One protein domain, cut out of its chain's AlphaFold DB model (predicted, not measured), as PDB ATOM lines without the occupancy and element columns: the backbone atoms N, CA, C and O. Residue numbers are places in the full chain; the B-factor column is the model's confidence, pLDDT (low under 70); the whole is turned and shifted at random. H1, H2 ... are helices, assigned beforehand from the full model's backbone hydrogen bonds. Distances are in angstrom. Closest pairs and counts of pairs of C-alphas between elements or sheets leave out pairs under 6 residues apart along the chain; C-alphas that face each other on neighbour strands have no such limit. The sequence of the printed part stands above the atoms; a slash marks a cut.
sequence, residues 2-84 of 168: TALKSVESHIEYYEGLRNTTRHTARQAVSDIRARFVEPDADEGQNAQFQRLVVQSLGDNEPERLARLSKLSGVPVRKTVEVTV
ATOM      1  N   THR A   2     121.128 159.233 207.437       60.12
ATOM      2  CA  THR A   2     121.157 159.913 208.747       60.12
ATOM      3  C   THR A   2     119.772 160.011 209.397       60.12
ATOM      4  O   THR A   2     118.786 160.305 208.724       60.12
ATOM      5  N   ALA A   3     119.699 159.843 210.725       65.56
ATOM      6  CA  ALA A   3     118.476 159.993 211.528       65.56
ATOM      7  C   ALA A   3     117.747 161.332 211.288       65.56
ATOM      8  O   ALA A   3     116.519 161.385 211.312       65.56
ATOM      9  N   LEU A   4     118.491 162.394 210.952       74.56
ATOM     10  CA  LEU A   4     117.937 163.686 210.538       74.56
ATOM     11  C   LEU A   4     116.995 163.567 209.336       74.56
ATOM     12  O   LEU A   4     115.921 164.155 209.358       74.56
ATOM     13  N   LYS A   5     117.346 162.755 208.332       72.81
ATOM     14  CA  LYS A   5     116.537 162.568 207.122       72.81
ATOM     15  C   LYS A   5     115.197 161.896 207.439       72.81
ATOM     16  O   LYS A   5     114.176 162.250 206.864       72.81
ATOM     17  N   SER A   6     115.184 160.962 208.394       77.56
ATOM     18  CA  SER A   6     113.952 160.319 208.866       77.56
ATOM     19  C   SER A   6     113.039 161.307 209.600       77.56
ATOM     20  O   SER A   6     111.834 161.338 209.348       77.56
ATOM     21  N   VAL A   7     113.611 162.161 210.453       83.25
ATOM     22  CA  VAL A   7     112.857 163.212 211.153       83.25
ATOM     23  C   VAL A   7     112.338 164.267 210.169       83.25
ATOM     24  O   VAL A   7     111.186 164.676 210.287       83.25
ATOM     25  N   GLU A   8     113.131 164.660 209.168       86.81
ATOM     26  CA  GLU A   8     112.712 165.563 208.083       86.81
ATOM     27  C   GLU A   8     111.503 164.994 207.322       86.81
ATOM     28  O   GLU A   8     110.480 165.672 207.225       86.81
ATOM     29  N   SER A   9     111.556 163.728 206.891       82.69
ATOM     30  CA  SER A   9     110.427 163.071 206.215       82.69
ATOM     31  C   SER A   9     109.180 162.955 207.099       82.69
ATOM     32  O   SER A   9     108.054 163.070 206.618       82.69
ATOM     33  N   HIS A  10     109.351 162.757 208.407       85.56
ATOM     34  CA  HIS A  10     108.232 162.727 209.348       85.56
ATOM     35  C   HIS A  10     107.598 164.114 209.528       85.56
ATOM     36  O   HIS A  10     106.374 164.233 209.586       85.56
ATOM     37  N   ILE A  11     108.408 165.177 209.584       93.12
ATOM     38  CA  ILE A  11     107.912 166.557 209.615       93.12
ATOM     39  C   ILE A  11     107.095 166.836 208.351       93.12
ATOM     40  O   ILE A  11     105.945 167.253 208.471       93.12
ATOM     41  N   GLU A  12     107.640 166.527 207.174       91.38
ATOM     42  CA  GLU A  12     106.971 166.715 205.879       91.38
ATOM     43  C   GLU A  12     105.625 165.986 205.807       91.38
ATOM     44  O   GLU A  12     104.623 166.574 205.399       91.38
ATOM     45  N   TYR A  13     105.568 164.740 206.284       90.38
ATOM     46  CA  TYR A  13     104.328 163.967 206.351       90.38
ATOM     47  C   TYR A  13     103.234 164.673 207.175       90.38
ATOM     48  O   TYR A  13     102.098 164.817 206.718       90.38
ATOM     49  N   TYR A  14     103.557 165.154 208.380       87.88
ATOM     50  CA  TYR A  14     102.567 165.822 209.237       87.88
ATOM     51  C   TYR A  14     102.207 167.231 208.771       87.88
ATOM     52  O   TYR A  14     101.067 167.652 208.974       87.88
ATOM     53  N   GLU A  15     103.155 167.959 208.180       94.62
ATOM     54  CA  GLU A  15     102.893 169.265 207.573       94.62
ATOM     55  C   GLU A  15     101.929 169.122 206.389       94.62
ATOM     56  O   GLU A  15     100.969 169.886 206.298       94.62
ATOM     57  N   GLY A  16     102.105 168.085 205.561       88.38
ATOM     58  CA  GLY A  16     101.193 167.749 204.465       88.38
ATOM     59  C   GLY A  16      99.802 167.320 204.937       88.38
ATOM     60  O   GLY A  16      98.801 167.768 204.388       88.38
ATOM     61  N   LEU A  17      99.712 166.509 206.000       86.06
ATOM     62  CA  LEU A  17      98.425 166.048 206.540       86.06
ATOM     63  C   LEU A  17      97.603 167.181 207.180       86.06
ATOM     64  O   LEU A  17      96.374 167.148 207.156       86.06
ATOM     65  N   ARG A  18      98.271 168.160 207.801       85.81
ATOM     66  CA  ARG A  18      97.622 169.239 208.570       85.81
ATOM     67  C   ARG A  18      97.649 170.600 207.876       85.81
ATOM     68  O   ARG A  18      97.139 171.561 208.447       85.81
ATOM     69  N   ASN A  19      98.253 170.682 206.691       89.88
ATOM     70  CA  ASN A  19      98.486 171.907 205.926       89.88
ATOM     71  C   ASN A  19      99.018 173.069 206.789       89.88
ATOM     72  O   ASN A  19      98.539 174.201 206.728       89.88
ATOM     73  N   THR A  20      99.972 172.767 207.669       86.69
ATOM     74  CA  THR A  20     100.562 173.729 208.608       86.69
ATOM     75  C   THR A  20     102.038 173.424 208.793       86.69
ATOM     76  O   THR A  20     102.430 172.263 208.735       86.69
ATOM     77  N   THR A  21     102.863 174.444 209.026       91.25
ATOM     78  CA  THR A  21     104.314 174.277 209.202       91.25
ATOM     79  C   THR A  21     104.660 174.019 210.669       91.25
ATOM     80  O   THR A  21     104.216 174.733 211.569       91.25
ATOM     81  N   ARG A  22     105.499 173.019 210.944       88.44
ATOM     82  CA  ARG A  22     105.931 172.649 212.300       88.44
ATOM     83  C   ARG A  22     107.248 173.341 212.649       88.44
ATOM     84  O   ARG A  22     108.283 172.695 212.810       88.44
ATOM     85  N   HIS A  23     107.193 174.663 212.813       90.81
ATOM     86  CA  HIS A  23     108.360 175.531 213.034       90.81
ATOM     87  C   HIS A  23     109.305 175.053 214.150       90.81
ATOM     88  O   HIS A  23     110.511 175.004 213.938       90.81
ATOM     89  N   THR A  24     108.788 174.624 215.304       90.25
ATOM     90  CA  THR A  24     109.619 174.122 216.418       90.25
ATOM     91  C   THR A  24     110.373 172.841 216.058       90.25
ATOM     92  O   THR A  24     111.528 172.677 216.436       90.25
ATOM     93  N   ALA A  25     109.742 171.935 215.302       86.69
ATOM     94  CA  ALA A  25     110.379 170.697 214.864       86.69
ATOM     95  C   ALA A  25     111.447 170.977 213.796       86.69
ATOM     96  O   ALA A  25     112.542 170.424 213.864       86.69
ATOM     97  N   ARG A  26     111.161 171.894 212.862       91.62
ATOM     98  CA  ARG A  26     112.136 172.386 211.877       91.62
ATOM     99  C   ARG A  26     113.339 173.050 212.562       91.62
ATOM    100  O   ARG A  26     114.471 172.753 212.193       91.62
ATOM    101  N   GLN A  27     113.107 173.872 213.586       88.94
ATOM    102  CA  GLN A  27     114.171 174.521 214.357       88.94
ATOM    103  C   GLN A  27     115.025 173.498 215.114       88.94
ATOM    104  O   GLN A  27     116.242 173.528 214.999       88.94
ATOM    105  N   ALA A  28     114.407 172.532 215.799       86.50
ATOM    106  CA  ALA A  28     115.139 171.478 216.502       86.50
ATOM    107  C   ALA A  28     116.016 170.641 215.550       86.50
ATOM    108  O   ALA A  28     117.164 170.339 215.869       86.50
ATOM    109  N   VAL A  29     115.510 170.307 214.358       85.44
ATOM    110  CA  VAL A  29     116.296 169.633 213.310       85.44
ATOM    111  C   VAL A  29     117.457 170.507 212.834       85.44
ATOM    112  O   VAL A  29     118.562 169.999 212.661       85.44
ATOM    113  N   SER A  30     117.234 171.812 212.655       82.31
ATOM    114  CA  SER A  30     118.275 172.771 212.268       82.31
ATOM    115  C   SER A  30     119.380 172.877 213.324       82.31
ATOM    116  O   SER A  30     120.559 172.779 212.985       82.31
ATOM    117  N   ASP A  31     119.007 172.971 214.600       83.00
ATOM    118  CA  ASP A  31     119.943 173.074 215.719       83.00
ATOM    119  C   ASP A  31     120.755 171.782 215.891       83.00
ATOM    120  O   ASP A  31     121.964 171.830 216.104       83.00
ATOM    121  N   ILE A  32     120.122 170.608 215.759       80.19
ATOM    122  CA  ILE A  32     120.825 169.315 215.799       80.19
ATOM    123  C   ILE A  32     121.747 169.181 214.584       80.19
ATOM    124  O   ILE A  32     122.891 168.757 214.741       80.19
ATOM    125  N   ARG A  33     121.299 169.589 213.387       77.69
ATOM    126  CA  ARG A  33     122.134 169.591 212.177       77.69
ATOM    127  C   ARG A  33     123.387 170.447 212.374       77.69
ATOM    128  O   ARG A  33     124.474 170.004 212.027       77.69
ATOM    129  N   ALA A  34     123.237 171.632 212.960       72.50
ATOM    130  CA  ALA A  34     124.343 172.546 213.232       72.50
ATOM    131  C   ALA A  34     125.295 172.057 214.342       72.50
ATOM    132  O   ALA A  34     126.440 172.496 214.388       72.50
ATOM    133  N   ARG A  35     124.836 171.170 215.239       72.44
ATOM    134  CA  ARG A  35     125.610 170.679 216.397       72.44
ATOM    135  C   ARG A  35     126.251 169.306 216.200       72.44
ATOM    136  O   ARG A  35     127.219 169.012 216.888       72.44
ATOM    137  N   PHE A  36     125.698 168.465 215.323       63.31
ATOM    138  CA  PHE A  36     126.057 167.043 215.231       63.31
ATOM    139  C   PHE A  36     126.361 166.540 213.819       63.31
ATOM    140  O   PHE A  36     126.727 165.376 213.676       63.31
ATOM    141  N   VAL A  37     126.229 167.360 212.772       50.47
ATOM    142  CA  VAL A  37     126.720 166.956 211.447       50.47
ATOM    143  C   VAL A  37     128.197 167.307 211.351       50.47
ATOM    144  O   VAL A  37     128.587 168.253 210.675       50.47
ATOM    145  N   GLU A  38     129.022 166.495 212.005       43.03
ATOM    146  CA  GLU A  38     130.253 166.100 211.334       43.03
ATOM    147  C   GLU A  38     129.794 165.282 210.121       43.03
ATOM    148  O   GLU A  38     129.031 164.323 210.286       43.03
ATOM    149  N   PRO A  39     130.128 165.673 208.882       43.50
ATOM    150  CA  PRO A  39     129.867 164.794 207.761       43.50
ATOM    151  C   PRO A  39     130.612 163.492 208.049       43.50
ATOM    152  O   PRO A  39     131.827 163.532 208.226       43.50
ATOM    153  N   ASP A  40     129.898 162.360 208.095       44.66
ATOM    154  CA  ASP A  40     130.516 161.035 208.042       44.66
ATOM    155  C   ASP A  40     131.445 161.043 206.829       44.66
ATOM    156  O   ASP A  40     131.012 160.948 205.672       44.66
ATOM    157  N   ALA A  41     132.731 161.277 207.087       45.72
ATOM    158  CA  ALA A  41     133.677 161.627 206.044       45.72
ATOM    159  C   ALA A  41     133.806 160.473 205.044       45.72
ATOM    160  O   ALA A  41     134.135 160.716 203.887       45.72
ATOM    161  N   ASP A  42     133.507 159.247 205.475       49.22
ATOM    162  CA  ASP A  42     133.499 158.029 204.670       49.22
ATOM    163  C   ASP A  42     132.276 157.929 203.733       49.22
ATOM    164  O   ASP A  42     132.446 157.750 202.524       49.22
ATOM    165  N   GLU A  43     131.046 158.154 204.223       53.97
ATOM    166  CA  GLU A  43     129.832 158.103 203.381       53.97
ATOM    167  C   GLU A  43     129.821 159.264 202.365       53.97
ATOM    168  O   GLU A  43     129.487 159.075 201.191       53.97
ATOM    169  N   GLY A  44     130.301 160.451 202.765       60.16
ATOM    170  CA  GLY A  44     130.482 161.602 201.874       60.16
ATOM    171  C   GLY A  44     131.546 161.385 200.790       60.16
ATOM    172  O   GLY A  44     131.333 161.755 199.629       60.16
ATOM    173  N   GLN A  45     132.667 160.743 201.138       65.75
ATOM    174  CA  GLN A  45     133.737 160.409 200.191       65.75
ATOM    175  C   GLN A  45     133.309 159.337 199.196       65.75
ATOM    176  O   GLN A  45     133.525 159.505 197.994       65.75
ATOM    177  N   ASN A  46     132.668 158.266 199.668       75.06
ATOM    178  CA  ASN A  46     132.186 157.214 198.785       75.06
ATOM    179  C   ASN A  46     131.115 157.765 197.829       75.06
ATOM    180  O   ASN A  46     131.210 157.557 196.623       75.06
ATOM    181  N   ALA A  47     130.166 158.572 198.314       78.62
ATOM    182  CA  ALA A  47     129.170 159.213 197.454       78.62
ATOM    183  C   ALA A  47     129.803 160.136 196.396       78.62
ATOM    184  O   ALA A  47     129.358 160.160 195.247       78.62
ATOM    185  N   GLN A  48     130.848 160.891 196.754       84.81
ATOM    186  CA  GLN A  48     131.596 161.702 195.789       84.81
ATOM    187  C   GLN A  48     132.284 160.838 194.736       84.81
ATOM    188  O   GLN A  48     132.188 161.140 193.547       84.81
ATOM    189  N   PHE A  49     132.942 159.759 195.154       86.94
ATOM    190  CA  PHE A  49     133.591 158.839 194.232       86.94
ATOM    191  C   PHE A  49     132.583 158.190 193.276       86.94
ATOM    192  O   PHE A  49     132.801 158.214 192.068       86.94
ATOM    193  N   GLN A  50     131.434 157.721 193.773       88.12
ATOM    194  CA  GLN A  50     130.378 157.158 192.925       88.12
ATOM    195  C   GLN A  50     129.859 158.168 191.891       88.12
ATOM    196  O   GLN A  50     129.648 157.805 190.736       88.12
ATOM    197  N   ARG A  51     129.720 159.455 192.249       90.44
ATOM    198  CA  ARG A  51     129.373 160.504 191.270       90.44
ATOM    199  C   ARG A  51     130.424 160.638 190.166       90.44
ATOM    200  O   ARG A  51     130.056 160.750 189.001       90.44
ATOM    201  N   LEU A  52     131.711 160.602 190.517       92.81
ATOM    202  CA  LEU A  52     132.804 160.651 189.538       92.81
ATOM    203  C   LEU A  52     132.830 159.405 188.644       92.81
ATOM    204  O   LEU A  52     133.108 159.514 187.452       92.81
ATOM    205  N   VAL A  53     132.497 158.232 189.191       94.38
ATOM    206  CA  VAL A  53     132.336 157.000 188.407       94.38
ATOM    207  C   VAL A  53     131.196 157.156 187.403       94.38
ATOM    208  O   VAL A  53     131.409 156.908 186.223       94.38
ATOM    209  N   VAL A  54     130.022 157.632 187.830       94.88
ATOM    210  CA  VAL A  54     128.880 157.887 186.932       94.88
ATOM    211  C   VAL A  54     129.246 158.890 185.839       94.88
ATOM    212  O   VAL A  54     128.963 158.642 184.670       94.88
ATOM    213  N   GLN A  55     129.931 159.982 186.186       93.56
ATOM    214  CA  GLN A  55     130.435 160.940 185.203       93.56
ATOM    215  C   GLN A  55     131.367 160.258 184.193       93.56
ATOM    216  O   GLN A  55     131.185 160.408 182.991       93.56
ATOM    217  N   SER A  56     132.322 159.453 184.666       95.88
ATOM    218  CA  SER A  56     133.242 158.732 183.784       95.88
ATOM    219  C   SER A  56     132.549 157.661 182.935       95.88
ATOM    220  O   SER A  56     133.061 157.325 181.865       95.88
ATOM    221  N   LEU A  57     131.438 157.084 183.399       95.50
ATOM    222  CA  LEU A  57     130.611 156.153 182.625       95.50
ATOM    223  C   LEU A  57     129.811 156.868 181.528       95.50
ATOM    224  O   LEU A  57     129.511 156.236 180.520       95.50
ATOM    225  N   GLY A  58     129.511 158.159 181.704       95.25
ATOM    226  CA  GLY A  58     128.874 158.998 180.685       95.25
ATOM    227  C   GLY A  58     129.754 159.269 179.459       95.25
ATOM    228  O   GLY A  58     129.226 159.502 178.376       95.25
ATOM    229  N   ASP A  59     131.076 159.186 179.614       95.00
ATOM    230  CA  ASP A  59     132.034 159.294 178.508       95.00
ATOM    231  C   ASP A  59     132.093 158.002 177.675       95.00
ATOM    232  O   ASP A  59     131.663 156.928 178.112       95.00
ATOM    233  N   ASN A  60     132.689 158.053 176.484       95.69
ATOM    234  CA  ASN A  60     132.948 156.835 175.710       95.69
ATOM    235  C   ASN A  60     134.233 156.117 176.170       95.69
ATOM    236  O   ASN A  60     135.067 156.645 176.912       95.69
ATOM    237  N   GLU A  61     134.385 154.856 175.764       95.94
ATOM    238  CA  GLU A  61     135.551 154.049 176.134       95.94
ATOM    239  C   GLU A  61     136.888 154.662 175.669       95.94
ATOM    240  O   GLU A  61     137.783 154.771 176.513       95.94
ATOM    241  N   PRO A  62     137.042 155.138 174.415       96.62
ATOM    242  CA  PRO A  62     138.269 155.809 173.981       96.62
ATOM    243  C   PRO A  62     138.682 156.995 174.864       96.62
ATOM    244  O   PRO A  62     139.857 157.124 175.208       96.62
ATOM    245  N   GLU A  63     137.737 157.838 175.279       95.31
ATOM    246  CA  GLU A  63     137.997 158.978 176.167       95.31
ATOM    247  C   GLU A  63     138.481 158.538 177.549       95.31
ATOM    248  O   GLU A  63     139.451 159.096 178.075       95.31
ATOM    249  N   ARG A  64     137.852 157.506 178.130       96.25
ATOM    250  CA  ARG A  64     138.317 156.907 179.389       96.25
ATOM    251  C   ARG A  64     139.747 156.387 179.254       96.25
ATOM    252  O   ARG A  64     140.594 156.720 180.081       96.25
ATOM    253  N   LEU A  65     140.032 155.618 178.203       95.25
ATOM    254  CA  LEU A  65     141.358 155.044 177.959       95.25
ATOM    255  C   LEU A  65     142.424 156.127 177.735       95.25
ATOM    256  O   LEU A  65     143.532 156.012 178.260       95.25
ATOM    257  N   ALA A  66     142.087 157.214 177.038       95.44
ATOM    258  CA  ALA A  66     142.986 158.347 176.822       95.44
ATOM    259  C   ALA A  66     143.326 159.111 178.114       95.44
ATOM    260  O   ALA A  66     144.398 159.712 178.211       95.44
ATOM    261  N   ARG A  67     142.432 159.115 179.115       94.06
ATOM    262  CA  ARG A  67     142.754 159.632 180.455       94.06
ATOM    263  C   ARG A  67     143.653 158.668 181.217       94.06
ATOM    264  O   ARG A  67     144.627 159.114 181.813       94.06
ATOM    265  N   LEU A  68     143.357 157.368 181.169       93.50
ATOM    266  CA  LEU A  68     144.134 156.337 181.863       93.50
ATOM    267  C   LEU A  68     145.581 156.255 181.361       93.50
ATOM    268  O   LEU A  68     146.489 156.131 182.176       93.50
ATOM    269  N   SER A  69     145.817 156.402 180.052       93.88
ATOM    270  CA  SER A  69     147.164 156.343 179.459       93.88
ATOM    271  C   SER A  69     148.099 157.474 179.900       93.88
ATOM    272  O   SER A  69     149.313 157.360 179.753       93.88
ATOM    273  N   LYS A  70     147.548 158.561 180.453       92.81
ATOM    274  CA  LYS A  70     148.305 159.709 180.976       92.81
ATOM    275  C   LYS A  70     148.640 159.577 182.463       92.81
ATOM    276  O   LYS A  70     149.365 160.415 182.994       92.81
ATOM    277  N   LEU A  71     148.093 158.574 183.149       90.06
ATOM    278  CA  LEU A  71     148.311 158.365 184.578       90.06
ATOM    279  C   LEU A  71     149.507 157.441 184.809       90.06
ATOM    280  O   LEU A  71     149.721 156.479 184.080       90.06
ATOM    281  N   SER A  72     150.245 157.683 185.892       88.50
ATOM    282  CA  SER A  72     151.336 156.802 186.336       88.50
ATOM    283  C   SER A  72     150.847 155.455 186.884       88.50
ATOM    284  O   SER A  72     151.658 154.579 187.169       88.50
ATOM    285  N   GLY A  73     149.535 155.306 187.104       87.00
ATOM    286  CA  GLY A  73     148.932 154.144 187.763       87.00
ATOM    287  C   GLY A  73     149.212 154.056 189.268       87.00
ATOM    288  O   GLY A  73     148.709 153.147 189.925       87.00
ATOM    289  N   VAL A  74     149.982 154.990 189.838       90.38
ATOM    290  CA  VAL A  74     150.318 154.998 191.268       90.38
ATOM    291  C   VAL A  74     149.159 155.618 192.060       90.38
ATOM    292  O   VAL A  74     148.837 156.789 191.838       90.38
ATOM    293  N   PRO A  75     148.525 154.882 192.992       88.81
ATOM    294  CA  PRO A  75     147.407 155.409 193.764       88.81
ATOM    295  C   PRO A  75     147.872 156.441 194.797       88.81
ATOM    296  O   PRO A  75     148.914 156.293 195.441       88.81
ATOM    297  N   VAL A  76     147.054 157.472 195.004       88.69
ATOM    298  CA  VAL A  76     147.262 158.457 196.071       88.69
ATOM    299  C   VAL A  76     146.769 157.872 197.391       88.69
ATOM    300  O   VAL A  76     145.642 157.387 197.484       88.69
ATOM    301  N   ARG A  77     147.612 157.924 198.428       86.25
ATOM    302  CA  ARG A  77     147.232 157.501 199.780       86.25
ATOM    303  C   ARG A  77     146.508 158.625 200.511       86.25
ATOM    304  O   ARG A  77     146.947 159.770 200.480       86.25
ATOM    305  N   LYS A  78     145.437 158.264 201.214       82.19
ATOM    306  CA  LYS A  78     144.700 159.146 202.116       82.19
ATOM    307  C   LYS A  78     144.544 158.452 203.465       82.19
ATOM    308  O   LYS A  78     144.160 157.287 203.507       82.19
ATOM    309  N   THR A  79     144.851 159.167 204.541       83.12
ATOM    310  CA  THR A  79     144.626 158.702 205.915       83.12
ATOM    311  C   THR A  79     143.264 159.193 206.386       83.12
ATOM    312  O   THR A  79     142.914 160.350 206.147       83.12
ATOM    313  N   VAL A  80     142.504 158.320 207.040       77.38
ATOM    314  CA  VAL A  80     141.221 158.643 207.672       77.38
ATOM    315  C   VAL A  80     141.215 158.100 209.097       77.38
ATOM    316  O   VAL A  80     141.777 157.038 209.358       77.38
ATOM    317  N   GLU A  81     140.593 158.841 210.007       82.94
ATOM    318  CA  GLU A  81     140.311 158.408 211.373       82.94
ATOM    319  C   GLU A  81     138.833 158.019 211.452       82.94
ATOM    320  O   GLU A  81     137.982 158.709 210.889       82.94
ATOM    321  N   VAL A  82     138.533 156.883 212.086       77.19
ATOM    322  CA  VAL A  82     137.170 156.346 212.166       77.19
ATOM    323  C   VAL A  82     136.844 155.920 213.588       77.19
ATOM    324  O   VAL A  82     137.650 155.277 214.263       77.19
ATOM    325  N   THR A  83     135.625 156.230 214.017       80.38
ATOM    326  CA  THR A  83     135.060 155.752 215.280       80.38
ATOM    327  C   THR A  83     134.236 154.502 215.013       80.38
ATOM    328  O   THR A  83     133.380 154.491 214.130       80.38
ATOM    329  N   VAL A  84     134.474 153.441 215.783       84.88
ATOM    330  CA  VAL A  84     133.756 152.168 215.653       84.88
ATOM    331  C   VAL A  84     133.182 151.727 216.992       84.88
ATOM    332  O   VAL A  84     133.773 151.959 218.045       84.88
TER     333      VAL A  84
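Overview. This is residues 2 to 84 of the 168 residues of the protein "HNH endonuclease" of Pseudorhodobacter sp. E13 (UniProt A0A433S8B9). An open, flat, drawn-out shape: a helical hairpin of H1 and H2 at one end, a longer helix H3 that runs away from it, and a short H4 at the far end, after which a tail without a named element, residues 69 to 84, runs back beside H3 and leaves a gap between them. The two ends of this shape are tied by the single link between H2 and H3, and much of H3, H4 and the tail stands free. The printed part has 83 residues with four named helices, in the order H1, H2, H3, H4, and no named strand; the class is all helix. The whole is extended, with a radius of gyration of the C-alphas of 20.5 A and spans of 58 by 32 by 18 A.

Along the chain. H1 is residues 3 to 18, 23.0 A long from C-alpha 3 at (118.476, 159.993, 211.528). H2 is residues 23 to 36, 19.7 A long. H3, residues 41 to 58, is 25.9 A long. H4, residues 61 to 68, is 10.6 A long and ends with C-alpha 68 at (144.134, 156.337, 181.863).

Arrangement. H1 touches H2 with residues 4 to 11 alone; the closest C-alphas, of Leu 4 and Val 29, are 6.8 A apart. This hairpin has a shallow tilt of 8 degrees, opposite ways. H2 and H3 are apart. H3 and H4 are close but not clearly touching, their closest C-alphas, of Ser 56 and Arg 64, 7.0 A apart, at a steep tilt of 49 degrees. In H1, H2, H3 and H4 every O i to N i+4 pair is within hydrogen-bond range.

Size, cuts and confidence. The farthest C-alphas, of Arg 18 and Ser 72, are 59.4 A apart. The printed part has no cut, and its three links between helices are tight. Mean pLDDT of the printed part is 82.7; residues 2 to 3 and 36 to 45 are under 70.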